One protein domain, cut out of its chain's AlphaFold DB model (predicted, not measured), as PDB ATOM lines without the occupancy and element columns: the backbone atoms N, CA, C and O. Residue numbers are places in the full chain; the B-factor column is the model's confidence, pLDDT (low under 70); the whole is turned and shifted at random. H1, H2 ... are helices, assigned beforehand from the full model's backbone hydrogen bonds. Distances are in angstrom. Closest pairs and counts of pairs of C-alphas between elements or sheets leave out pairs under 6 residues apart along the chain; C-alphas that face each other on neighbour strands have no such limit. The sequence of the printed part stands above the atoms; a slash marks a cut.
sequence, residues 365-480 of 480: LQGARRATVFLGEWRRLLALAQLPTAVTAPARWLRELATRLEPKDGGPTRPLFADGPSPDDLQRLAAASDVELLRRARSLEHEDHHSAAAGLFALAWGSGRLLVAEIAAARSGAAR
ATOM      1  N   LEU A 365      46.361  21.951  14.615       83.06
ATOM      2  CA  LEU A 365      46.336  22.187  16.055       83.06
ATOM      3  C   LEU A 365      45.973  23.644  16.371       83.06
ATOM      4  O   LEU A 365      45.061  23.898  17.159       83.06
ATOM      5  N   GLN A 366      46.601  24.617  15.707       85.62
ATOM      6  CA  GLN A 366      46.234  26.026  15.868       85.62
ATOM      7  C   GLN A 366      44.776  26.306  15.466       85.62
ATOM      8  O   GLN A 366      44.118  27.127  16.104       85.62
ATOM      9  N   GLY A 367      44.240  25.614  14.457       87.56
ATOM     10  CA  GLY A 367      42.821  25.668  14.102       87.56
ATOM     11  C   GLY A 367      41.915  25.229  15.256       87.56
ATOM     12  O   GLY A 367      41.008  25.968  15.640       87.56
ATOM     13  N   ALA A 368      42.208  24.084  15.879       88.44
ATOM     14  CA  ALA A 368      41.484  23.592  17.059       88.44
ATOM     15  C   ALA A 368      41.571  24.548  18.260       88.44
ATOM     16  O   ALA A 368      40.595  24.776  18.982       88.44
ATOM     17  N   ARG A 369      42.731  25.173  18.445       89.56
ATOM     18  CA  ARG A 369      42.970  26.193  19.470       89.56
ATOM     19  C   ARG A 369      42.154  27.460  19.230       89.56
ATOM     20  O   ARG A 369      41.521  27.968  20.151       89.56
ATOM     21  N   ARG A 370      42.108  27.956  17.993       92.31
ATOM     22  CA  ARG A 370      41.263  29.107  17.637       92.31
ATOM     23  C   ARG A 370      39.783  28.802  17.855       92.31
ATOM     24  O   ARG A 370      39.083  29.636  18.423       92.31
ATOM     25  N   ALA A 371      39.337  27.602  17.487       92.44
ATOM     26  CA  ALA A 371      37.953  27.172  17.659       92.44
ATOM     27  C   ALA A 371      37.523  27.121  19.135       92.44
ATOM     28  O   ALA A 371      36.478  27.656  19.503       92.44
ATOM     29  N   THR A 372      38.352  26.541  20.005       92.19
ATOM     30  CA  THR A 372      38.071  26.457  21.450       92.19
ATOM     31  C   THR A 372      38.087  27.819  22.141       92.19
ATOM     32  O   THR A 372      37.206  28.097  22.958       92.19
ATOM     33  N   VAL A 373      39.035  28.698  21.788       92.69
ATOM     34  CA  VAL A 373      39.063  30.080  22.297       92.69
ATOM     35  C   VAL A 373      37.832  30.853  21.821       92.69
ATOM     36  O   VAL A 373      37.188  31.516  22.633       92.69
ATOM     37  N   PHE A 374      37.471  30.743  20.537       94.31
ATOM     38  CA  PHE A 374      36.265  31.366  19.993       94.31
ATOM     39  C   PHE A 374      35.011  30.914  20.748       94.31
ATOM     40  O   PHE A 374      34.289  31.755  21.282       94.31
ATOM     41  N   LEU A 375      34.789  29.599  20.854       93.81
ATOM     42  CA  LEU A 375      33.641  29.021  21.552       93.81
ATOM     43  C   LEU A 375      33.557  29.526  22.999       93.81
ATOM     44  O   LEU A 375      32.491  29.953  23.447       93.81
ATOM     45  N   GLY A 376      34.678  29.505  23.726       92.06
ATOM     46  CA  GLY A 376      34.740  29.954  25.116       92.06
ATOM     47  C   GLY A 376      34.395  31.428  25.291       92.06
ATOM     48  O   GLY A 376      33.602  31.780  26.163       92.06
ATOM     49  N   GLU A 377      34.956  32.289  24.451       92.50
ATOM     50  CA  GLU A 377      34.771  33.738  24.543       92.50
ATOM     51  C   GLU A 377      33.382  34.167  24.071       92.50
ATOM     52  O   GLU A 377      32.741  34.993  24.721       92.50
ATOM     53  N   TRP A 378      32.876  33.549  23.004       92.50
ATOM     54  CA  TRP A 378      31.529  33.788  22.504       92.50
ATOM     55  C   TRP A 378      30.470  33.383  23.534       92.50
ATOM     56  O   TRP A 378      29.624  34.190  23.919       92.50
ATOM     57  N   ARG A 379      30.549  32.163  24.078       93.38
ATOM     58  CA  ARG A 379      29.590  31.712  25.097       93.38
ATOM     59  C   ARG A 379      29.706  32.508  26.394       93.38
ATOM     60  O   ARG A 379      28.690  32.812  27.017       93.38
ATOM     61  N   ARG A 380      30.917  32.933  26.773       91.62
ATOM     62  CA  ARG A 380      31.131  33.842  27.908       91.62
ATOM     63  C   ARG A 380      30.459  35.197  27.690       91.62
ATOM     64  O   ARG A 380      29.814  35.687  28.616       91.62
ATOM     65  N   LEU A 381      30.585  35.787  26.501       91.25
ATOM     66  CA  LEU A 381      29.905  37.031  26.138       91.25
ATOM     67  C   LEU A 381      28.387  36.883  26.305       91.25
ATOM     68  O   LEU A 381      27.753  37.706  26.967       91.25
ATOM     69  N   LEU A 382      27.814  35.803  25.767       91.44
ATOM     70  CA  LEU A 382      26.376  35.539  25.843       91.44
ATOM     71  C   LEU A 382      25.904  35.270  27.276       91.44
ATOM     72  O   LEU A 382      24.858  35.779  27.674       91.44
ATOM     73  N   ALA A 383      26.689  34.551  28.081       91.56
ATOM     74  CA  ALA A 383      26.405  34.332  29.497       91.56
ATOM     75  C   ALA A 383      26.455  35.630  30.313       91.56
ATOM     76  O   ALA A 383      25.607  35.840  31.181       91.56
ATOM     77  N   LEU A 384      27.401  36.528  30.024       90.06
ATOM     78  CA  LEU A 384      27.439  37.854  30.642       90.06
ATOM     79  C   LEU A 384      26.267  38.727  30.175       90.06
ATOM     80  O   LEU A 384      25.742  39.493  30.976       90.06
ATOM     81  N   ALA A 385      25.812  38.597  28.927       89.00
ATOM     82  CA  ALA A 385      24.653  39.336  28.428       89.00
ATOM     83  C   ALA A 385      23.356  38.986  29.183       89.00
ATOM     84  O   ALA A 385      22.488  39.852  29.320       89.00
ATOM     85  N   GLN A 386      23.258  37.775  29.755       87.44
ATOM     86  CA  GLN A 386      22.166  37.366  30.657       87.44
ATOM     87  C   GLN A 386      22.192  38.079  32.023       87.44
ATOM     88  O   GLN A 386      21.279  37.914  32.837       87.44
ATOM     89  N   LEU A 387      23.241  38.857  32.303       84.94
ATOM     90  CA  LEU A 387      23.427  39.608  33.536       84.94
ATOM     91  C   LEU A 387      23.301  41.111  33.214       84.94
ATOM     92  O   LEU A 387      24.180  41.666  32.552       84.94
ATOM     93  N   PRO A 388      22.247  41.804  33.685       72.38
ATOM     94  CA  PRO A 388      21.970  43.195  33.311       72.38
ATOM     95  C   PRO A 388      23.134  44.177  33.511       72.38
ATOM     96  O   PRO A 388      23.234  45.149  32.772       72.38
ATOM     97  N   THR A 389      24.028  43.912  34.467       69.00
ATOM     98  CA  THR A 389      25.118  44.812  34.870       69.00
ATOM     99  C   THR A 389      26.510  44.394  34.381       69.00
ATOM    100  O   THR A 389      27.483  45.047  34.747       69.00
ATOM    101  N   ALA A 390      26.661  43.282  33.647       64.56
ATOM    102  CA  ALA A 390      27.974  42.638  33.497       64.56
ATOM    103  C   ALA A 390      28.730  42.937  32.191       64.56
ATOM    104  O   ALA A 390      29.931  42.680  32.137       64.56
ATOM    105  N   VAL A 391      28.076  43.455  31.146       64.25
ATOM    106  CA  VAL A 391      28.737  43.724  29.856       64.25
ATOM    107  C   VAL A 391      28.701  45.209  29.545       64.25
ATOM    108  O   VAL A 391      27.627  45.782  29.389       64.25
ATOM    109  N   THR A 392      29.879  45.816  29.409       67.75
ATOM    110  CA  THR A 392      30.009  47.250  29.122       67.75
ATOM    111  C   THR A 392      30.436  47.567  27.686       67.75
ATOM    112  O   THR A 392      30.330  48.724  27.305       67.75
ATOM    113  N   ALA A 393      30.896  46.586  26.888       86.06
ATOM    114  CA  ALA A 393      31.335  46.819  25.500       86.06
ATOM    115  C   ALA A 393      31.452  45.525  24.645       86.06
ATOM    116  O   ALA A 393      32.575  45.118  24.314       86.06
ATOM    117  N   PRO A 394      30.347  44.828  24.298       88.69
ATOM    118  CA  PRO A 394      30.398  43.614  23.472       88.69
ATOM    119  C   PRO A 394      31.028  43.837  22.087       88.69
ATOM    120  O   PRO A 394      31.788  42.986  21.632       88.69
ATOM    121  N   ALA A 395      30.797  44.978  21.433       89.88
ATOM    122  CA  ALA A 395      31.381  45.267  20.127       89.88
ATOM    123  C   ALA A 395      32.913  45.364  20.187       89.88
ATOM    124  O   ALA A 395      33.611  44.825  19.328       89.88
ATOM    125  N   ARG A 396      33.461  46.005  21.230       91.62
ATOM    126  CA  ARG A 396      34.917  46.054  21.441       91.62
ATOM    127  C   ARG A 396      35.491  44.652  21.650       91.62
ATOM    128  O   ARG A 396      36.486  44.324  21.014       91.62
ATOM    129  N   TRP A 397      34.839  43.832  22.480       91.56
ATOM    130  CA  TRP A 397      35.255  42.444  22.714       91.56
ATOM    131  C   TRP A 397      35.339  41.670  21.397       91.56
ATOM    132  O   TRP A 397      36.353  41.036  21.121       91.56
ATOM    133  N   LEU A 398      34.317  41.757  20.543       92.25
ATOM    134  CA  LEU A 398      34.304  41.042  19.265       92.25
ATOM    135  C   LEU A 398      35.435  41.469  18.323       92.25
ATOM    136  O   LEU A 398      36.026  40.607  17.674       92.25
ATOM    137  N   ARG A 399      35.795  42.759  18.287       92.31
ATOM    138  CA  ARG A 399      36.955  43.236  17.509       92.31
ATOM    139  C   ARG A 399      38.267  42.682  18.054       92.31
ATOM    140  O   ARG A 399      39.068  42.161  17.288       92.31
ATOM    141  N   GLU A 400      38.462  42.745  19.371       92.50
ATOM    142  CA  GLU A 400      39.651  42.186  20.027       92.50
ATOM    143  C   GLU A 400      39.763  40.671  19.792       92.50
ATOM    144  O   GLU A 400      40.853  40.156  19.540       92.50
ATOM    145  N   LEU A 401      38.634  39.958  19.822       91.88
ATOM    146  CA  LEU A 401      38.570  38.531  19.525       91.88
ATOM    147  C   LEU A 401      38.942  38.242  18.067       91.88
ATOM    148  O   LEU A 401      39.739  37.338  17.833       91.88
ATOM    149  N   ALA A 402      38.417  39.015  17.111       91.69
ATOM    150  CA  ALA A 402      38.740  38.875  15.693       91.69
ATOM    151  C   ALA A 402      40.245  39.041  15.442       91.69
ATOM    152  O   ALA A 402      40.865  38.151  14.871       91.69
ATOM    153  N   THR A 403      40.848  40.114  15.964       90.56
ATOM    154  CA  THR A 403      42.292  40.372  15.834       90.56
ATOM    155  C   THR A 403      43.138  39.292  16.508       90.56
ATOM    156  O   THR A 403      44.162  38.878  15.976       90.56
ATOM    157  N   ARG A 404      42.730  38.803  17.687       90.12
ATOM    158  CA  ARG A 404      43.485  37.775  18.421       90.12
ATOM    159  C   ARG A 404      43.476  36.417  17.719       90.12
ATOM    160  O   ARG A 404      44.430  35.657  17.866       90.12
ATOM    161  N   LEU A 405      42.382  36.081  17.038       90.62
ATOM    162  CA  LEU A 405      42.211  34.787  16.378       90.62
ATOM    163  C   LEU A 405      42.659  34.792  14.914       90.62
ATOM    164  O   LEU A 405      42.712  33.721  14.314       90.62
ATOM    165  N   GLU A 406      42.976  35.948  14.338       88.50
ATOM    166  CA  GLU A 406      43.393  36.062  12.943       88.50
ATOM    167  C   GLU A 406      44.637  35.187  12.656       88.50
ATOM    168  O   GLU A 406      45.653  35.291  13.360       88.50
ATOM    169  N   PRO A 407      44.582  34.278  11.661       81.44
ATOM    170  CA  PRO A 407      45.738  33.475  11.271       81.44
ATOM    171  C   PRO A 407      46.878  34.363  10.758       81.44
ATOM    172  O   PRO A 407      46.663  35.214   9.906       81.44
ATOM    173  N   LYS A 408      48.113  34.124  11.216       77.25
ATOM    174  CA  LYS A 408      49.281  34.950  10.837       77.25
ATOM    175  C   LYS A 408      49.647  34.874   9.352       77.25
ATOM    176  O   LYS A 408      50.224  35.820   8.831       77.25
ATOM    177  N   ASP A 409      49.285  33.774   8.695       71.06
ATOM    178  CA  ASP A 409      49.644  33.483   7.301       71.06
ATOM    179  C   ASP A 409      48.451  33.644   6.332       71.06
ATOM    180  O   ASP A 409      48.548  33.314   5.149       71.06
ATOM    181  N   GLY A 410      47.297  34.116   6.821       62.41
ATOM    182  CA  GLY A 410      46.060  34.256   6.049       62.41
ATOM    183  C   GLY A 410      45.630  35.713   5.890       62.41
ATOM    184  O   GLY A 410      45.747  36.500   6.817       62.41
ATOM    185  N   GLY A 411      45.113  36.074   4.711       60.81
ATOM    186  CA  GLY A 411      44.439  37.362   4.513       60.81
ATOM    187  C   GLY A 411      43.062  37.426   5.206       60.81
ATOM    188  O   GLY A 411      42.521  36.378   5.571       60.81
ATOM    189  N   PRO A 412      42.457  38.626   5.312       60.00
ATOM    190  CA  PRO A 412      41.270  38.916   6.140       60.00
ATOM    191  C   PRO A 412      39.993  38.129   5.784       60.00
ATOM    192  O   PRO A 412      39.038  38.107   6.554       60.00
ATOM    193  N   THR A 413      39.974  37.421   4.652       68.88
ATOM    194  CA  THR A 413      38.801  36.697   4.139       68.88
ATOM    195  C   THR A 413      38.751  35.210   4.497       68.88
ATOM    196  O   THR A 413      37.773  34.539   4.163       68.88
ATOM    197  N   ARG A 414      39.780  34.650   5.149       82.69
ATOM    198  CA  ARG A 414      39.772  33.227   5.533       82.69
ATOM    199  C   ARG A 414      39.011  32.998   6.851       82.69
ATOM    200  O   ARG A 414      39.133  33.814   7.764       82.69
ATOM    201  N   PRO A 415      38.270  31.881   6.990       87.81
ATOM    202  CA  PRO A 415      37.699  31.468   8.270       87.81
ATOM    203  C   PRO A 415      38.762  31.373   9.370       87.81
ATOM    204  O   PRO A 415      39.888  30.942   9.116       87.81
ATOM    205  N   LEU A 416      38.394  31.718  10.607       88.75
ATOM    206  CA  LEU A 416      39.283  31.601  11.769       88.75
ATOM    207  C   LEU A 416      39.715  30.144  12.005       88.75
ATOM    208  O   LEU A 416      40.808  29.874  12.490       88.75
ATOM    209  N   PHE A 417      38.858  29.191  11.669       88.56
ATOM    210  CA  PHE A 417      39.096  27.749  11.695       88.56
ATOM    211  C   PHE A 417      38.092  27.090  10.736       88.56
ATOM    212  O   PHE A 417      37.166  27.762  10.277       88.56
ATOM    213  N   ALA A 418      38.273  25.810  10.399       84.38
ATOM    214  CA  ALA A 418      37.352  25.125   9.489       84.38
ATOM    215  C   ALA A 418      35.910  25.168  10.036       84.38
ATOM    216  O   ALA A 418      35.696  24.906  11.221       84.38
ATOM    217  N   ASP A 419      34.971  25.571   9.176       81.25
ATOM    218  CA  ASP A 419      33.542  25.798   9.467       81.25
ATOM    219  C   ASP A 419      33.239  26.892  10.515       81.25
ATOM    220  O   ASP A 419      32.100  27.068  10.951       81.25
ATOM    221  N   GLY A 420      34.253  27.669  10.905       87.56
ATOM    222  CA  GLY A 420      34.124  28.816  11.799       87.56
ATOM    223  C   GLY A 420      33.797  30.130  11.078       87.56
ATOM    224  O   GLY A 420      33.884  30.217   9.851       87.56
ATOM    225  N   PRO A 421      33.474  31.198  11.833       90.44
ATOM    226  CA  PRO A 421      33.336  32.535  11.264       90.44
ATOM    227  C   PRO A 421      34.684  33.062  10.754       90.44
ATOM    228  O   PRO A 421      35.748  32.664  11.232       90.44
ATOM    229  N   SER A 422      34.640  33.997   9.812       90.19
ATOM    230  CA  SER A 422      35.791  34.817   9.416       90.19
ATOM    231  C   SER A 422      36.008  35.997  10.383       90.19
ATOM    232  O   SER A 422      35.077  36.382  11.105       90.19
ATOM    233  N   PRO A 423      37.205  36.619  10.408       90.19
ATOM    234  CA  PRO A 423      37.412  37.893  11.101       90.19
ATOM    235  C   PRO A 423      36.380  38.956  10.690       90.19
ATOM    236  O   PRO A 423      35.833  39.647  11.552       90.19
ATOM    237  N   ASP A 424      36.054  39.029   9.398       89.00
ATOM    238  CA  ASP A 424      35.072  39.964   8.843       89.00
ATOM    239  C   ASP A 424      33.653  39.715   9.373       89.00
ATOM    240  O   ASP A 424      32.907  40.665   9.610       89.00
ATOM    241  N   ASP A 425      33.257  38.462   9.619       89.94
ATOM    242  CA  ASP A 425      31.962  38.151  10.243       89.94
ATOM    243  C   ASP A 425      31.863  38.746  11.648       89.94
ATOM    244  O   ASP A 425      30.851  39.360  12.001       89.94
ATOM    245  N   LEU A 426      32.935  38.623  12.437       91.19
ATOM    246  CA  LEU A 426      32.996  39.193  13.781       91.19
ATOM    247  C   LEU A 426      33.043  40.720  13.748       91.19
ATOM    248  O   LEU A 426      32.388  41.362  14.569       91.19
ATOM    249  N   GLN A 427      33.764  41.313  12.794       90.69
ATOM    250  CA  GLN A 427      33.804  42.766  12.616       90.69
ATOM    251  C   GLN A 427      32.447  43.328  12.178       90.69
ATOM    252  O   GLN A 427      32.001  44.332  12.732       90.69
ATOM    253  N   ARG A 428      31.756  42.664  11.243       90.19
ATOM    254  CA  ARG A 428      30.394  43.034  10.821       90.19
ATOM    255  C   ARG A 428      29.416  42.962  11.981       90.19
ATOM    256  O   ARG A 428      28.609  43.871  12.157       90.19
ATOM    257  N   LEU A 429      29.518  41.928  12.811       89.50
ATOM    258  CA  LEU A 429      28.712  41.832  14.021       89.50
ATOM    259  C   LEU A 429      29.061  42.949  15.020       89.50
ATOM    260  O   LEU A 429      28.167  43.584  15.570       89.50
ATOM    261  N   ALA A 430      30.348  43.254  15.197       90.94
ATOM    262  CA  ALA A 430      30.838  44.340  16.048       90.94
ATOM    263  C   ALA A 430      30.546  45.761  15.521       90.94
ATOM    264  O   ALA A 430      30.818  46.741  16.223       90.94
ATOM    265  N   ALA A 431      30.058  45.890  14.286       91.12
ATOM    266  CA  ALA A 431      29.571  47.151  13.735       91.12
ATOM    267  C   ALA A 431      28.147  47.475  14.219       91.12
ATOM    268  O   ALA A 431      27.736  48.635  14.171       91.12
ATOM    269  N   ALA A 432      27.404  46.481  14.724       87.06
ATOM    270  CA  ALA A 432      26.160  46.728  15.442       87.06
ATOM    271  C   ALA A 432      26.432  47.462  16.768       87.06
ATOM    272  O   ALA A 432      27.509  47.349  17.357       87.06
ATOM    273  N   SER A 433      25.443  48.213  17.258       84.94
ATOM    274  CA  SER A 433      25.562  48.883  18.554       84.94
ATOM    275  C   SER A 433      25.623  47.864  19.696       84.94
ATOM    276  O   SER A 433      25.025  46.788  19.626       84.94
ATOM    277  N   ASP A 434      26.298  48.222  20.791       89.06
ATOM    278  CA  ASP A 434      26.372  47.370  21.982       89.06
ATOM    279  C   ASP A 434      24.976  47.007  22.519       89.06
ATOM    280  O   ASP A 434      24.735  45.876  22.941       89.06
ATOM    281  N   VAL A 435      24.035  47.954  22.442       86.75
ATOM    282  CA  VAL A 435      22.632  47.760  22.832       86.75
ATOM    283  C   VAL A 435      21.968  46.684  21.976       86.75
ATOM    284  O   VAL A 435      21.307  45.800  22.517       86.75
ATOM    285  N   GLU A 436      22.163  46.727  20.659       86.75
ATOM    286  CA  GLU A 436      21.574  45.758  19.735       86.75
ATOM    287  C   GLU A 436      22.156  44.355  19.941       86.75
ATOM    288  O   GLU A 436      21.411  43.375  19.983       86.75
ATOM    289  N   LEU A 437      23.471  44.249  20.155       87.56
ATOM    290  CA  LEU A 437      24.127  42.975  20.454       87.56
ATOM    291  C   LEU A 437      23.600  42.350  21.749       87.56
ATOM    292  O   LEU A 437      23.297  41.157  21.778       87.56
ATOM    293  N   LEU A 438      23.445  43.150  22.808       87.62
ATOM    294  CA  LEU A 438      22.890  42.676  24.077       87.62
ATOM    295  C   LEU A 438      21.412  42.312  23.961       87.62
ATOM    296  O   LEU A 438      20.986  41.320  24.553       87.62
ATOM    297  N   ARG A 439      20.629  43.086  23.202       85.88
ATOM    298  CA  ARG A 439      19.220  42.785  22.936       85.88
ATOM    299  C   ARG A 439      19.086  41.440  22.229       85.88
ATOM    300  O   ARG A 439      18.325  40.600  22.699       85.88
ATOM    301  N   ARG A 440      19.862  41.208  21.163       85.94
ATOM    302  CA  ARG A 440      19.883  39.920  20.456       85.94
ATOM    303  C   ARG A 440      20.306  38.789  21.376       85.94
ATOM    304  O   ARG A 440      19.561  37.833  21.488       85.94
ATOM    305  N   ALA A 441      21.406  38.939  22.115       86.00
ATOM    306  CA  ALA A 441      21.893  37.921  23.052       86.00
ATOM    307  C   ALA A 441      20.865  37.510  24.126       86.00
ATOM    308  O   ALA A 441      20.915  36.386  24.628       86.00
ATOM    309  N   ARG A 442      19.956  38.418  24.506       85.12
ATOM    310  CA  ARG A 442      18.885  38.178  25.489       85.12
ATOM    311  C   ARG A 442      17.587  37.658  24.869       85.12
ATOM    312  O   ARG A 442      16.790  37.071  25.593       85.12
ATOM    313  N   SER A 443      17.350  37.903  23.581       78.06
ATOM    314  CA  SER A 443      16.116  37.493  22.909       78.06
ATOM    315  C   SER A 443      16.120  35.988  22.657       78.06
ATOM    316  O   SER A 443      17.042  35.466  22.038       78.06
ATOM    317  N   LEU A 444      15.072  35.304  23.120       59.56
ATOM    318  CA  LEU A 444      14.827  33.884  22.839       59.56
ATOM    319  C   LEU A 444      14.152  33.667  21.474       59.56
ATOM    320  O   LEU A 444      14.157  32.552  20.962       59.56
ATOM    321  N   GLU A 445      13.597  34.725  20.884       54.38
ATOM    322  CA  GLU A 445      12.887  34.697  19.606       54.38
ATOM    323  C   GLU A 445      13.791  35.282  18.521       54.38
ATOM    324  O   GLU A 445      14.232  36.430  18.635       54.38
ATOM    325  N   HIS A 446      14.098  34.492  17.489       54.09
ATOM    326  CA  HIS A 446      14.683  34.980  16.241       54.09
ATOM    327  C   HIS A 446      13.917  34.384  15.060       54.09
ATOM    328  O   HIS A 446      14.036  33.194  14.781       54.09
ATOM    329  N   GLU A 447      13.167  35.238  14.362       45.97
ATOM    330  CA  GLU A 447      12.528  34.935  13.072       45.97
ATOM    331  C   GLU A 447      13.505  35.075  11.882       45.97
ATOM    332  O   GLU A 447      13.238  34.590  10.785       45.97
ATOM    333  N   ASP A 448      14.688  35.669  12.084       48.72
ATOM    334  CA  ASP A 448      15.650  35.933  11.006       48.72
ATOM    335  C   ASP A 448      16.635  34.774  10.791       48.72
ATOM    336  O   ASP A 448      17.818  34.849  11.128       48.72
ATOM    337  N   HIS A 449      16.177  33.694  10.159       48.31
ATOM    338  CA  HIS A 449      17.001  32.517   9.845       48.31
ATOM    339  C   HIS A 449      18.074  32.731   8.754       48.31
ATOM    340  O   HIS A 449      18.716  31.765   8.348       48.31
ATOM    341  N   HIS A 450      18.236  33.937   8.193       45.00
ATOM    342  CA  HIS A 450      18.989  34.146   6.939       45.00
ATOM    343  C   HIS A 450      20.231  35.050   7.059       45.00
ATOM    344  O   HIS A 450      20.897  35.303   6.057       45.00
ATOM    345  N   SER A 451      20.597  35.512   8.260       60.97
ATOM    346  CA  SER A 451      21.838  36.280   8.462       60.97
ATOM    347  C   SER A 451      22.950  35.426   9.086       60.97
ATOM    348  O   SER A 451      22.689  34.601   9.958       60.97
ATOM    349  N   ALA A 452      24.214  35.659   8.707       60.91
ATOM    350  CA  ALA A 452      25.377  35.019   9.343       60.91
ATOM    351  C   ALA A 452      25.418  35.254  10.871       60.91
ATOM    352  O   ALA A 452      25.862  34.397  11.634       60.91
ATOM    353  N   ALA A 453      24.872  36.387  11.333       63.44
ATOM    354  CA  ALA A 453      24.700  36.685  12.752       63.44
ATOM    355  C   ALA A 453      23.739  35.705  13.449       63.44
ATOM    356  O   ALA A 453      24.009  35.299  14.577       63.44
ATOM    357  N   ALA A 454      22.655  35.286  12.787       67.12
ATOM    358  CA  ALA A 454      21.707  34.322  13.345       67.12
ATOM    359  C   ALA A 454      22.359  32.955  13.608       67.12
ATOM    360  O   ALA A 454      22.085  32.334  14.633       67.12
ATOM    361  N   GLY A 455      23.292  32.533  12.746       75.94
ATOM    362  CA  GLY A 455      24.073  31.308  12.947       75.94
ATOM    363  C   GLY A 455      24.940  31.345  14.212       75.94
ATOM    364  O   GLY A 455      24.980  30.371  14.958       75.94
ATOM    365  N   LEU A 456      25.575  32.485  14.512       84.81
ATOM    366  CA  LEU A 456      26.418  32.620  15.706       84.81
ATOM    367  C   LEU A 456      25.612  32.650  17.007       84.81
ATOM    368  O   LEU A 456      26.046  32.100  18.017       84.81
ATOM    369  N   PHE A 457      24.434  33.265  17.023       85.06
ATOM    370  CA  PHE A 457      23.616  33.231  18.233       85.06
ATOM    371  C   PHE A 457      22.925  31.877  18.457       85.06
ATOM    372  O   PHE A 457      22.761  31.476  19.612       85.06
ATOM    373  N   ALA A 458      22.629  31.123  17.391       80.69
ATOM    374  CA  ALA A 458      22.122  29.750  17.496       80.69
ATOM    375  C   ALA A 458      23.055  28.831  18.309       80.69
ATOM    376  O   ALA A 458      22.591  27.898  18.959       80.69
ATOM    377  N   LEU A 459      24.356  29.151  18.383       84.44
ATOM    378  CA  LEU A 459      25.326  28.445  19.230       84.44
ATOM    379  C   LEU A 459      24.915  28.371  20.706       84.44
ATOM    380  O   LEU A 459      25.399  27.502  21.426       84.44
ATOM    381  N   ALA A 460      24.068  29.288  21.176       84.56
ATOM    382  CA  ALA A 460      23.660  29.407  22.569       84.56
ATOM    383  C   ALA A 460      22.137  29.449  22.760       84.56
ATOM    384  O   ALA A 460      21.677  29.883  23.822       84.56
ATOM    385  N   TRP A 461      21.371  28.961  21.782       83.62
ATOM    386  CA  TRP A 461      19.914  28.794  21.843       83.62
ATOM    387  C   TRP A 461      19.511  27.363  21.489       83.62
ATOM    388  O   TRP A 461      20.376  26.529  21.240       83.62
ATOM    389  N   GLY A 462      18.211  27.053  21.557       84.31
ATOM    390  CA  GLY A 462      17.700  25.717  21.241       84.31
ATOM    391  C   GLY A 462      18.385  24.623  22.065       84.31
ATOM    392  O   GLY A 462      18.482  24.712  23.295       84.31
ATOM    393  N   SER A 463      18.917  23.614  21.376       84.50
ATOM    394  CA  SER A 463      19.703  22.528  21.980       84.50
ATOM    395  C   SER A 463      21.076  23.020  22.468       84.50
ATOM    396  O   SER A 463      21.593  22.546  23.486       84.50
ATOM    397  N   GLY A 464      21.615  24.048  21.801       85.81
ATOM    398  CA  GLY A 464      22.850  24.782  22.106       85.81
ATOM    399  C   GLY A 464      22.815  25.673  23.348       85.81
ATOM    400  O   GLY A 464      23.855  26.210  23.746       85.81
ATOM    401  N   ARG A 465      21.642  25.843  23.973       91.19
ATOM    402  CA  ARG A 465      21.418  26.843  25.028       91.19
ATOM    403  C   ARG A 465      22.484  26.866  26.125       91.19
ATOM    404  O   ARG A 465      23.049  25.828  26.486       91.19
ATOM    405  N   LEU A 466      22.719  28.046  26.694       93.50
ATOM    406  CA  LEU A 466      23.639  28.214  27.823       93.50
ATOM    407  C   LEU A 466      23.294  27.268  28.984       93.50
ATOM    408  O   LEU A 466      22.129  27.062  29.320       93.50
ATOM    409  N   LEU A 467      24.325  26.693  29.598       95.00
ATOM    410  CA  LEU A 467      24.231  25.924  30.833       95.00
ATOM    411  C   LEU A 467      24.049  26.880  32.017       95.00
ATOM    412  O   LEU A 467      24.646  27.964  32.045       95.00
ATOM    413  N   VAL A 468      23.344  26.443  33.069       95.12
ATOM    414  CA  VAL A 468      23.317  27.178  34.350       95.12
ATOM    415  C   VAL A 468      24.738  27.469  34.854       95.12
ATOM    416  O   VAL A 468      25.014  28.564  35.349       95.12
ATOM    417  N   ALA A 469      25.662  26.522  34.666       93.62
ATOM    418  CA  ALA A 469      27.063  26.655  35.057       93.62
ATOM    419  C   ALA A 469      27.782  27.830  34.367       93.62
ATOM    420  O   ALA A 469      28.632  28.475  34.981       93.62
ATOM    421  N   GLU A 470      27.439  28.139  33.112       94.12
ATOM    422  CA  GLU A 470      28.055  29.232  32.347       94.12
ATOM    423  C   GLU A 470      27.614  30.595  32.873       94.12
ATOM    424  O   GLU A 470      28.448  31.463  33.138       94.12
ATOM    425  N   ILE A 471      26.312  30.761  33.111       92.81
ATOM    426  CA  ILE A 471      25.750  32.000  33.658       92.81
ATOM    427  C   ILE A 471      26.230  32.207  35.107       92.81
ATOM    428  O   ILE A 471      26.588  33.321  35.505       92.81
ATOM    429  N   ALA A 472      26.315  31.133  35.899       91.12
ATOM    430  CA  ALA A 472      26.862  31.168  37.256       91.12
ATOM    431  C   ALA A 472      28.354  31.558  37.282       91.12
ATOM    432  O   ALA A 472      28.775  32.369  38.121       91.12
ATOM    433  N   ALA A 473      29.152  31.024  36.349       88.44
ATOM    434  CA  ALA A 473      30.562  31.376  36.195       88.44
ATOM    435  C   ALA A 473      30.731  32.843  35.773       88.44
ATOM    436  O   ALA A 473      31.524  33.563  36.384       88.44
ATOM    437  N   ALA A 474      29.936  33.315  34.806       88.12
ATOM    438  CA  ALA A 474      29.922  34.711  34.370       88.12
ATOM    439  C   ALA A 474      29.617  35.669  35.534       88.12
ATOM    440  O   ALA A 474      30.341  36.644  35.748       88.12
ATOM    441  N   ARG A 475      28.613  35.345  36.363       85.38
ATOM    442  CA  ARG A 475      28.251  36.144  37.547       85.38
ATOM    443  C   ARG A 475      29.362  36.182  38.591       85.38
ATOM    444  O   ARG A 475      29.576  37.213  39.223       85.38
ATOM    445  N   SER A 476      30.040  35.058  38.805       80.38
ATOM    446  CA  SER A 476      31.131  34.964  39.781       80.38
ATOM    447  C   SER A 476      32.394  35.688  39.305       80.38
ATOM    448  O   SER A 476      33.131  36.220  40.131       80.38
ATOM    449  N   GLY A 477      32.618  35.731  37.989       68.50
ATOM    450  CA  GLY A 477      33.671  36.527  37.362       68.50
ATOM    451  C   GLY A 477      33.410  38.028  37.474       68.50
ATOM    452  O   GLY A 477      34.286  38.741  37.930       68.50
ATOM    453  N   ALA A 478      32.200  38.493  37.152       53.31
ATOM    454  CA  ALA A 478      31.838  39.919  37.181       53.31
ATOM    455  C   ALA A 478      31.798  40.552  38.589       53.31
ATOM    456  O   ALA A 478      31.682  41.767  38.717       53.31
ATOM    457  N   ALA A 479      31.829  39.743  39.652       43.31
ATOM    458  CA  ALA A 479      31.849  40.213  41.038       43.31
ATOM    459  C   ALA A 479      33.268  40.460  41.591       43.31
ATOM    460  O   ALA A 479      33.390  40.859  42.750       43.31
ATOM    461  N   ARG A 480      34.308  40.176  40.797       35.19
ATOM    462  CA  ARG A 480      35.711  40.510  41.065       35.19
ATOM    463  C   ARG A 480      36.111  41.700  40.214       35.19
ATOM    464  O   ARG A 480      36.952  42.473  40.713       35.19
TER     465      ARG A 480
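What this domain is: This is residues 365 to 480 of the 480 residues of an uncharacterized protein of Actinobacteria bacterium (UniProt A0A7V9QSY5). Helices H1, H2 and H3 lie side by side, running back and forth, and H4 and H6 cross the last turns of H1. The 116 printed residues, with six named helices in order H1 to H6 and no named strand, are all helix in class. The whole is compact, with a radius of gyration of the C-alphas of 14.0 A and spans of 39 by 35 by 27 A.

Where its parts are: H1, residues 365 to 385, 30.3 A long, begins at C-alpha (46.336, 22.187, 16.055). H2 is residues 394 to 405, 16.4 A; H3, 423 to 430, 10.5 A; H4, 434 to 442, 12.4 A; H5, 452 to 458, 10.2 A. H6, residues 468 to 478, 15.6 A, ends at C-alpha (31.838, 39.919, 37.181).

How they stand to each other: Hairpin H1 and H2 touch, closest C-alphas Arg 370 and Leu 405, 5.9 A, at a shallow tilt of 8 degrees, opposite ways. Hairpin H2 and H3 do likewise, also 8 degrees, closest C-alphas Ala 395 and Ala 430, 4.2 A. H1 touches H4 with residues 382 to 385 alone, closest C-alphas Ala 385 and Leu 438, 5.8 A, and H6 with residues 379 to 384 alone, closest C-alphas Ala 383 and Ile 471, 4.8 A. H5 only just touches H3, with 3 pairs of C-alphas within 8 A. Every O i to N i+4 pair in H1 to H6 is within hydrogen-bond range.

The domain as a whole: The printed part has no cut; the link from H2 to H3 is long. Confidence is under 70 at residues 389 to 392, 410 to 413, 444 to 454 and 477 to 480.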